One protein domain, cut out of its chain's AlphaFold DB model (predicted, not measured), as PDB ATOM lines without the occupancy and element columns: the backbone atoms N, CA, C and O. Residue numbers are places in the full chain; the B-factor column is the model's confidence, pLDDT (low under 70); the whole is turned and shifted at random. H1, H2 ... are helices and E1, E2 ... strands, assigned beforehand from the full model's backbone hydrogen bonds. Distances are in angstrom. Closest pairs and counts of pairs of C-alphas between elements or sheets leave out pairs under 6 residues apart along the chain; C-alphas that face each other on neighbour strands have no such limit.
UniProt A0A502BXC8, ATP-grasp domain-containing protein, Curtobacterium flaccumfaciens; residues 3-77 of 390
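AT A GLANCE: This is residues 3 to 77 of the 390 residues of the protein "ATP-grasp domain-containing protein" of Curtobacterium flaccumfaciens (UniProt A0A502BXC8). Little regular structure: mostly loop, with two short helices, H2 and H1, that stay apart, and a short strand, E1, tied to two neighbouring loop stretches. Residues 8 to 17, within the long opening stretch 3 to 27, stick out. The 75 printed residues hold H1, H2 and E1 in that order, mostly helix, with 23 residues in named elements. The whole is compact, radius of gyration of the C-alphas 12.4 A, spanning 28 by 27 by 23 A.

IN THESE COORDINATES: H2, residues 40 to 49, is 14.5 A long and begins at C-alpha 40 (119.570, 136.072, 102.603). H1, residues 28 to 36, is 12.5 A long. E1, residues 71 to 74, ends at C-alpha 74 (115.064, 142.045, 81.569).

HOW THE PARTS SIT: H2 is apart from H1 and from E1, and H1 is apart from E1. Residues 57 to 58 pair parallel with 73 to 74 of E1, and 67 to 68 antiparallel with 71 to 72. In H1 and H2 every O i to N i+4 pair is within hydrogen-bond range.

THE WHOLE: The C-alphas farthest apart, Pro 25 and Ser 52, are 31.8 A apart. The printed part has no cut. The link H1 to H2 is tight, H2 to E1 long. Residues 3 to 26 have pLDDT under 70.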
ATOM      1  N   ALA A   3     109.775 135.842  88.296       40.91
ATOM      2  CA  ALA A   3     108.806 136.865  87.920       40.91
ATOM      3  C   ALA A   3     108.384 137.663  89.155       40.91
ATOM      4  O   ALA A   3     107.736 137.143  90.061       40.91
ATOM      5  N   ALA A   4     108.730 138.942  89.168       35.75
ATOM      6  CA  ALA A   4     108.208 139.889  90.134       35.75
ATOM      7  C   ALA A   4     106.804 140.374  89.724       35.75
ATOM      8  O   ALA A   4     106.476 140.417  88.544       35.75
ATOM      9  N   ASN A   5     105.994 140.711  90.724       34.41
ATOM     10  CA  ASN A   5     104.713 141.432  90.781       34.41
ATOM     11  C   ASN A   5     103.936 141.824  89.492       34.41
ATOM     12  O   ASN A   5     103.642 142.992  89.243       34.41
ATOM     13  N   SER A   6     103.538 140.836  88.699       33.69
ATOM     14  CA  SER A   6     102.238 140.780  88.008       33.69
ATOM     15  C   SER A   6     102.079 139.349  87.508       33.69
ATOM     16  O   SER A   6     102.113 139.109  86.299       33.69
ATOM     17  N   GLY A   7     102.086 138.404  88.456       28.94
ATOM     18  CA  GLY A   7     102.255 136.983  88.169       28.94
ATOM     19  C   GLY A   7     101.438 136.560  86.945       28.94
ATOM     20  O   GLY A   7     100.285 136.995  86.819       28.94
ATOM     21  N   PRO A   8     101.993 135.747  86.025       33.41
ATOM     22  CA  PRO A   8     101.117 134.995  85.145       33.41
ATOM     23  C   PRO A   8     100.080 134.327  86.053       33.41
ATOM     24  O   PRO A   8     100.441 133.795  87.107       33.41
ATOM     25  N   ALA A   9      98.796 134.469  85.707       38.75
ATOM     26  CA  ALA A   9      97.718 133.743  86.370       38.75
ATOM     27  C   ALA A   9      98.211 132.322  86.626       38.75
ATOM     28  O   ALA A   9      98.728 131.750  85.672       38.75
ATOM     29  N   THR A  10      98.144 131.855  87.885       40.25
ATOM     30  CA  THR A  10      98.563 130.515  88.344       40.25
ATOM     31  C   THR A  10      99.546 129.870  87.383       40.25
ATOM     32  O   THR A  10      99.109 129.233  86.421       40.25
ATOM     33  N   ILE A  11     100.850 130.078  87.613       48.44
ATOM     34  CA  ILE A  11     101.887 129.376  86.854       48.44
ATOM     35  C   ILE A  11     101.423 127.922  86.735       48.44
ATOM     36  O   ILE A  11     101.064 127.337  87.759       48.44
ATOM     37  N   GLY A  12     101.255 127.441  85.498       44.03
ATOM     38  CA  GLY A  12     100.463 126.243  85.211       44.03
ATOM     39  C   GLY A  12     100.821 125.066  86.127       44.03
ATOM     40  O   GLY A  12     101.926 125.034  86.675       44.03
ATOM     41  N   PRO A  13      99.901 124.104  86.321       43.97
ATOM     42  CA  PRO A  13     100.128 122.983  87.229       43.97
ATOM     43  C   PRO A  13     101.514 122.366  86.988       43.97
ATOM     44  O   PRO A  13     101.826 121.958  85.872       43.97
ATOM     45  N   GLY A  14     102.355 122.353  88.030       54.16
ATOM     46  CA  GLY A  14     103.703 121.780  87.980       54.16
ATOM     47  C   GLY A  14     104.879 122.761  88.035       54.16
ATOM     48  O   GLY A  14     106.012 122.289  88.038       54.16
ATOM     49  N   VAL A  15     104.673 124.083  88.126       55.56
ATOM     50  CA  VAL A  15     105.799 125.003  88.394       55.56
ATOM     51  C   VAL A  15     106.018 125.181  89.900       55.56
ATOM     52  O   VAL A  15     105.112 125.669  90.586       55.56
ATOM     53  N   PRO A  16     107.205 124.826  90.437       56.22
ATOM     54  CA  PRO A  16     107.531 125.050  91.839       56.22
ATOM     55  C   PRO A  16     107.385 126.533  92.185       56.22
ATOM     56  O   PRO A  16     108.073 127.385  91.627       56.22
ATOM     57  N   THR A  17     106.461 126.843  93.092       59.06
ATOM     58  CA  THR A  17     106.315 128.184  93.661       59.06
ATOM     59  C   THR A  17     106.948 128.166  95.038       59.06
ATOM     60  O   THR A  17     106.518 127.406  95.901       59.06
ATOM     61  N   ILE A  18     107.970 128.993  95.238       59.75
ATOM     62  CA  ILE A  18     108.675 129.096  96.513       59.75
ATOM     63  C   ILE A  18     108.371 130.472  97.094       59.75
ATOM     64  O   ILE A  18     108.585 131.498  96.451       59.75
ATOM     65  N   VAL A  19     107.808 130.480  98.301       63.09
ATOM     66  CA  VAL A  19     107.455 131.698  99.032       63.09
ATOM     67  C   VAL A  19     108.588 131.989 100.009       63.09
ATOM     68  O   VAL A  19     108.767 131.263 100.980       63.09
ATOM     69  N   LEU A  20     109.377 133.024  99.719       57.56
ATOM     70  CA  LEU A  20     110.634 133.326 100.421       57.56
ATOM     71  C   LEU A  20     110.490 134.405 101.514       57.56
ATOM     72  O   LEU A  20     111.475 134.768 102.148       57.56
ATOM     73  N   ALA A  21     109.282 134.929 101.739       55.12
ATOM     74  CA  ALA A  21     108.970 135.862 102.823       55.12
ATOM     75  C   ALA A  21     107.469 135.835 103.160       55.12
ATOM     76  O   ALA A  21     106.649 135.471 102.310       55.12
ATOM     77  N   GLU A  22     107.106 136.245 104.382       54.00
ATOM     78  CA  GLU A  22     105.709 136.523 104.740       54.00
ATOM     79  C   GLU A  22     105.111 137.560 103.778       54.00
ATOM     80  O   GLU A  22     105.788 138.497 103.348       54.00
ATOM     81  N   GLN A  23     103.829 137.405 103.427       56.97
ATOM     82  CA  GLN A  23     103.116 138.346 102.559       56.97
ATOM     83  C   GLN A  23     102.768 139.636 103.309       56.97
ATOM     84  O   GLN A  23     101.599 139.961 103.514       56.97
ATOM     85  N   THR A  24     103.777 140.392 103.730       58.25
ATOM     86  CA  THR A  24     103.562 141.774 104.140       58.25
ATOM     87  C   THR A  24     103.255 142.590 102.881       58.25
ATOM     88  O   THR A  24     104.022 142.524 101.916       58.25
ATOM     89  N   PRO A  25     102.150 143.354 102.838       63.09
ATOM     90  CA  PRO A  25     101.888 144.259 101.729       63.09
ATOM     91  C   PRO A  25     103.056 145.240 101.581       63.09
ATOM     92  O   PRO A  25     103.313 146.041 102.475       63.09
ATOM     93  N   MET A  26     103.774 145.170 100.461       68.75
ATOM     94  CA  MET A  26     104.831 146.124 100.130       68.75
ATOM     95  C   MET A  26     104.307 147.140  99.120       68.75
ATOM     96  O   MET A  26     103.602 146.778  98.171       68.75
ATOM     97  N   SER A  27     104.698 148.404  99.285       73.56
ATOM     98  CA  SER A  27     104.583 149.387  98.207       73.56
ATOM     99  C   SER A  27     105.461 148.980  97.020       73.56
ATOM    100  O   SER A  27     106.343 148.123  97.136       73.56
ATOM    101  N   ARG A  28     105.254 149.603  95.855       73.75
ATOM    102  CA  ARG A  28     106.109 149.352  94.682       73.75
ATOM    103  C   ARG A  28     107.561 149.735  94.978       73.75
ATOM    104  O   ARG A  28     108.464 148.955  94.677       73.75
ATOM    105  N   ALA A  29     107.766 150.883  95.629       73.81
ATOM    106  CA  ALA A  29     109.077 151.322  96.097       73.81
ATOM    107  C   ALA A  29     109.694 150.343  97.114       73.81
ATOM    108  O   ALA A  29     110.860 149.975  96.977       73.81
ATOM    109  N   GLY A  30     108.904 149.854  98.078       78.56
ATOM    110  CA  GLY A  30     109.349 148.864  99.063       78.56
ATOM    111  C   GLY A  30     109.757 147.538  98.418       78.56
ATOM    112  O   GLY A  30     110.800 146.983  98.749       78.56
ATOM    113  N   PHE A  31     108.998 147.075  97.424       80.25
ATOM    114  CA  PHE A  31     109.341 145.882  96.656       80.25
ATOM    115  C   PHE A  31     110.642 146.061  95.853       80.25
ATOM    116  O   PHE A  31     111.501 145.181  95.857       80.25
ATOM    117  N   ALA A  32     110.826 147.206  95.189       78.75
ATOM    118  CA  ALA A  32     112.067 147.508  94.477       78.75
ATOM    119  C   ALA A  32     113.273 147.611  95.430       78.75
ATOM    120  O   ALA A  32     114.360 147.148  95.089       78.75
ATOM    121  N   ALA A  33     113.086 148.170  96.630       81.00
ATOM    122  CA  ALA A  33     114.111 148.200  97.671       81.00
ATOM    123  C   ALA A  33     114.477 146.784  98.147       81.00
ATOM    124  O   ALA A  33     115.658 146.451  98.194       81.00
ATOM    125  N   ALA A  34     113.482 145.924  98.378       81.75
ATOM    126  CA  ALA A  34     113.700 144.529  98.755       81.75
ATOM    127  C   ALA A  34     114.436 143.717  97.674       81.75
ATOM    128  O   ALA A  34     115.142 142.775  97.999       81.75
ATOM    129  N   LEU A  35     114.307 144.064  96.389       84.62
ATOM    130  CA  LEU A  35     115.100 143.434  95.324       84.62
ATOM    131  C   LEU A  35     116.527 143.982  95.218       84.62
ATOM    132  O   LEU A  35     117.406 143.285  94.708       84.62
ATOM    133  N   ARG A  36     116.757 145.224  95.656       86.00
ATOM    134  CA  ARG A  36     118.091 145.837  95.701       86.00
ATOM    135  C   ARG A  36     118.932 145.222  96.816       86.00
ATOM    136  O   ARG A  36     120.115 144.975  96.617       86.00
ATOM    137  N   GLU A  37     118.291 144.945  97.947       86.69
ATOM    138  CA  GLU A  37     118.869 144.267  99.106       86.69
ATOM    139  C   GLU A  37     118.079 142.977  99.385       86.69
ATOM    140  O   GLU A  37     117.267 142.924 100.311       86.69
ATOM    141  N   PRO A  38     118.261 141.940  98.542       85.31
ATOM    142  CA  PRO A  38     117.494 140.706  98.639       85.31
ATOM    143  C   PRO A  38     117.720 140.023  99.995       85.31
ATOM    144  O   PRO A  38     118.866 139.942 100.441       85.31
ATOM    145  N   PRO A  39     116.676 139.486 100.655       82.81
ATOM    146  CA  PRO A  39     116.846 138.707 101.879       82.81
ATOM    147  C   PRO A  39     117.817 137.541 101.669       82.81
ATOM    148  O   PRO A  39     117.818 136.944 100.593       82.81
ATOM    149  N   GLY A  40     118.588 137.167 102.698       86.38
ATOM    150  CA  GLY A  40     119.570 136.072 102.603       86.38
ATOM    151  C   GLY A  40     118.971 134.779 102.039       86.38
ATOM    152  O   GLY A  40     119.525 134.204 101.115       86.38
ATOM    153  N   LEU A  41     117.750 134.427 102.460       83.75
ATOM    154  CA  LEU A  41     117.029 133.261 101.940       83.75
ATOM    155  C   LEU A  41     116.790 133.315 100.417       83.75
ATOM    156  O   LEU A  41     116.853 132.288  99.747       83.75
ATOM    157  N   LEU A  42     116.509 134.499  99.859       83.31
ATOM    158  CA  LEU A  42     116.360 134.681  98.412       83.31
ATOM    159  C   LEU A  42     117.709 134.565  97.700       83.31
ATOM    160  O   LEU A  42     117.758 133.998  96.614       83.31
ATOM    161  N   GLN A  43     118.782 135.088  98.296       88.50
ATOM    162  CA  GLN A  43     120.132 134.972  97.743       88.50
ATOM    163  C   GLN A  43     120.583 133.510  97.698       88.50
ATOM    164  O   GLN A  43     120.937 133.031  96.624       88.50
ATOM    165  N   ASP A  44     120.480 132.801  98.823       89.31
ATOM    166  CA  ASP A  44     120.880 131.397  98.960       89.31
ATOM    167  C   ASP A  44     120.118 130.508  97.972       89.31
ATOM    168  O   ASP A  44     120.714 129.711  97.249       89.31
ATOM    169  N   TRP A  45     118.797 130.696  97.880       87.94
ATOM    170  CA  TRP A  45     117.964 129.938  96.951       87.94
ATOM    171  C   TRP A  45     118.320 130.209  95.484       87.94
ATOM    172  O   TRP A  45     118.397 129.282  94.682       87.94
ATOM    173  N   ILE A  46     118.529 131.477  95.116       88.44
ATOM    174  CA  ILE A  46     118.908 131.854  93.750       88.44
ATOM    175  C   ILE A  46     120.282 131.262  93.381       88.44
ATOM    176  O   ILE A  46     120.472 130.807  92.252       88.44
ATOM    177  N   GLU A  47     121.224 131.264  94.322       91.56
ATOM    178  CA  GLU A  47     122.570 130.733  94.114       91.56
ATOM    179  C   GLU A  47     122.584 129.208  93.971       91.56
ATOM    180  O   GLU A  47     123.326 128.675  93.151       91.56
ATOM    181  N   GLU A  48     121.703 128.505  94.687       92.00
ATOM    182  CA  GLU A  48     121.516 127.059  94.534       92.00
ATOM    183  C   GLU A  48     121.040 126.681  93.119       92.00
ATOM    184  O   GLU A  48     121.501 125.689  92.551       92.00
ATOM    185  N   ILE A  49     120.128 127.464  92.532       88.88
ATOM    186  CA  ILE A  49     119.496 127.122  91.245       88.88
ATOM    187  C   ILE A  49     120.263 127.609  90.008       88.88
ATOM    188  O   ILE A  49     120.043 127.076  88.921       88.88
ATOM    189  N   ASP A  50     121.102 128.640  90.133       92.06
ATOM    190  CA  ASP A  50     121.804 129.278  89.009       92.06
ATOM    191  C   ASP A  50     123.188 129.810  89.432       92.06
ATOM    192  O   ASP A  50     123.435 131.009  89.326       92.06
ATOM    193  N   PRO A  51     124.117 128.975  89.926       93.25
ATOM    194  CA  PRO A  51     125.384 129.433  90.516       93.25
ATOM    195  C   PRO A  51     126.309 130.196  89.547       93.25
ATOM    196  O   PRO A  51     127.250 130.860  89.967       93.25
ATOM    197  N   SER A  52     126.076 130.114  88.233       93.19
ATOM    198  CA  SER A  52     126.821 130.887  87.228       93.19
ATOM    199  C   SER A  52     126.255 132.292  86.987       93.19
ATOM    200  O   SER A  52     126.873 133.074  86.263       93.19
ATOM    201  N   ALA A  53     125.106 132.630  87.585       91.44
ATOM    202  CA  ALA A  53     124.387 133.889  87.386       91.44
ATOM    203  C   ALA A  53     124.045 134.188  85.910       91.44
ATOM    204  O   ALA A  53     123.983 135.350  85.491       91.44
ATOM    205  N   GLU A  54     123.803 133.145  85.113       89.38
ATOM    206  CA  GLU A  54     123.510 133.269  83.682       89.38
ATOM    207  C   GLU A  54     122.013 133.466  83.405       89.38
ATOM    208  O   GLU A  54     121.638 134.022  82.366       89.38
ATOM    209  N   ALA A  55     121.137 133.042  84.323       88.88
ATOM    210  CA  ALA A  55     119.700 133.146  84.122       88.88
ATOM    211  C   ALA A  55     119.206 134.590  84.347       88.88
ATOM    212  O   ALA A  55     119.376 135.151  85.434       88.88
ATOM    213  N   PRO A  56     118.514 135.208  83.370       85.88
ATOM    214  CA  PRO A  56     117.993 136.553  83.549       85.88
ATOM    215  C   PRO A  56     116.812 136.595  84.528       85.88
ATOM    216  O   PRO A  56     115.961 135.697  84.580       85.88
ATOM    217  N   VAL A  57     116.703 137.717  85.237       85.06
ATOM    218  CA  VAL A  57     115.546 138.064  86.069       85.06
ATOM    219  C   VAL A  57     114.541 138.831  85.222       85.06
ATOM    220  O   VAL A  57     114.893 139.801  84.559       85.06
ATOM    221  N   VAL A  58     113.275 138.418  85.234       82.06
ATOM    222  CA  VAL A  58     112.233 139.066  84.431       82.06
ATOM    223  C   VAL A  58     111.454 140.039  85.313       82.06
ATOM    224  O   VAL A  58     110.659 139.640  86.167       82.06
ATOM    225  N   ALA A  59     111.681 141.331  85.093       76.62
ATOM    226  CA  ALA A  59     111.095 142.412  85.873       76.62
ATOM    227  C   ALA A  59     109.614 142.679  85.552       76.62
ATOM    228  O   ALA A  59     109.048 142.260  84.532       76.62
ATOM    229  N   THR A  60     108.975 143.425  86.451       74.94
ATOM    230  CA  THR A  60     107.731 144.145  86.160       74.94
ATOM    231  C   THR A  60     108.041 145.482  85.510       74.94
ATOM    232  O   THR A  60     109.158 145.984  85.602       74.94
ATOM    233  N   ASN A  61     107.002 146.137  84.993       72.50
ATOM    234  CA  ASN A  61     107.070 147.511  84.491       72.50
ATOM    235  C   ASN A  61     107.428 148.563  85.572       72.50
ATOM    236  O   ASN A  61     107.392 149.752  85.278       72.50
ATOM    237  N   PHE A  62     107.716 148.156  86.815       75.38
ATOM    238  CA  PHE A  62     108.018 149.040  87.947       75.38
ATOM    239  C   PHE A  62     109.425 148.837  88.522       75.38
ATOM    240  O   PHE A  62     109.818 149.576  89.418       75.38
ATOM    241  N   VAL A  63     110.173 147.834  88.054       81.69
ATOM    242  CA  VAL A  63     111.534 147.581  88.545       81.69
ATOM    243  C   VAL A  63     112.525 148.374  87.705       81.69
ATOM    244  O   VAL A  63     112.577 148.229  86.487       81.69
ATOM    245  N   GLU A  64     113.334 149.183  88.380       85.44
ATOM    246  CA  GLU A  64     114.348 150.053  87.764       85.44
ATOM    247  C   GLU A  64     115.771 149.484  87.908       85.44
ATOM    248  O   GLU A  64     116.744 150.117  87.518       85.44
ATOM    249  N   LEU A  65     115.895 148.289  88.497       86.12
ATOM    250  CA  LEU A  65     117.173 147.633  88.766       86.12
ATOM    251  C   LEU A  65     117.764 147.015  87.499       86.12
ATOM    252  O   LEU A  65     117.060 146.384  86.713       86.12
ATOM    253  N   ASP A  66     119.084 147.129  87.367       87.00
ATOM    254  CA  ASP A  66     119.846 146.527  86.270       87.00
ATOM    255  C   ASP A  66     120.214 145.066  86.541       87.00
ATOM    256  O   ASP A  66     120.340 144.265  85.611       87.00
ATOM    257  N   SER A  67     120.357 144.716  87.820       89.56
ATOM    258  CA  SER A  67     120.698 143.374  88.274       89.56
ATOM    259  C   SER A  67     120.040 143.037  89.608       89.56
ATOM    260  O   SER A  67     119.865 143.918  90.447       89.56
ATOM    261  N   VAL A  68     119.758 141.754  89.828       89.62
ATOM    262  CA  VAL A  68     119.355 141.192  91.129       89.62
ATOM    263  C   VAL A  68     120.243 139.979  91.396       89.62
ATOM    264  O   VAL A  68     120.349 139.107  90.537       89.62
ATOM    265  N   CYS A  69     120.923 139.942  92.546       90.38
ATOM    266  CA  CYS A  69     121.907 138.900  92.878       90.38
ATOM    267  C   CYS A  69     122.937 138.665  91.747       90.38
ATOM    268  O   CYS A  69     123.188 137.531  91.361       90.38
ATOM    269  N   GLY A  70     123.459 139.721  91.114       90.00
ATOM    270  CA  GLY A  70     124.420 139.603  90.001       90.00
ATOM    271  C   GLY A  70     123.837 139.176  88.643       90.00
ATOM    272  O   GLY A  70     124.542 139.236  87.641       90.00
ATOM    273  N   ARG A  71     122.549 138.819  88.567       92.00
ATOM    274  CA  ARG A  71     121.874 138.411  87.323       92.00
ATOM    275  C   ARG A  71     121.255 139.606  86.623       92.00
ATOM    276  O   ARG A  71     120.645 140.455  87.272       92.00
ATOM    277  N   ARG A  72     121.361 139.655  85.292       89.31
ATOM    278  CA  ARG A  72     120.775 140.723  84.467       89.31
ATOM    279  C   ARG A  72     119.254 140.757  84.608       89.31
ATOM    280  O   ARG A  72     118.590 139.730  84.476       89.31
ATOM    281  N   VAL A  73     118.698 141.953  84.778       87.06
ATOM    282  CA  VAL A  73     117.251 142.184  84.725       87.06
ATOM    283  C   VAL A  73     116.812 142.495  83.290       87.06
ATOM    284  O   VAL A  73     117.401 143.343  82.619       87.06
ATOM    285  N   LEU A  74     115.766 141.808  82.830       83.88
ATOM    286  CA  LEU A  74     115.064 142.045  81.569       83.88
ATOM    287  C   LEU A  74     113.712 142.709  81.825       83.88
ATOM    288  O   LEU A  74     112.976 142.311  82.731       83.88
ATOM    289  N   GLY A  75     113.349 143.672  80.987       79.62
ATOM    290  CA  GLY A  75     112.116 144.437  81.071       79.62
ATOM    291  C   GLY A  75     112.163 145.515  82.141       79.62
ATOM    292  O   GLY A  75     111.111 145.874  82.672       79.62
ATOM    293  N   ARG A  76     113.365 145.984  82.497       85.25
ATOM    294  CA  ARG A  76     113.525 147.066  83.471       85.25
ATOM    295  C   ARG A  76     112.929 148.354  82.917       85.25
ATOM    296  O   ARG A  76     112.933 148.591  81.710       85.25
ATOM    297  N   ARG A  77     112.485 149.224  83.814       85.12
ATOM    298  CA  ARG A  77     112.069 150.583  83.483       85.12
ATOM    299  C   ARG A  77     113.204 151.553  83.820       85.12
ATOM    300  O   ARG A  77     113.475 151.754  84.998       85.12
TER     301      ARG A  77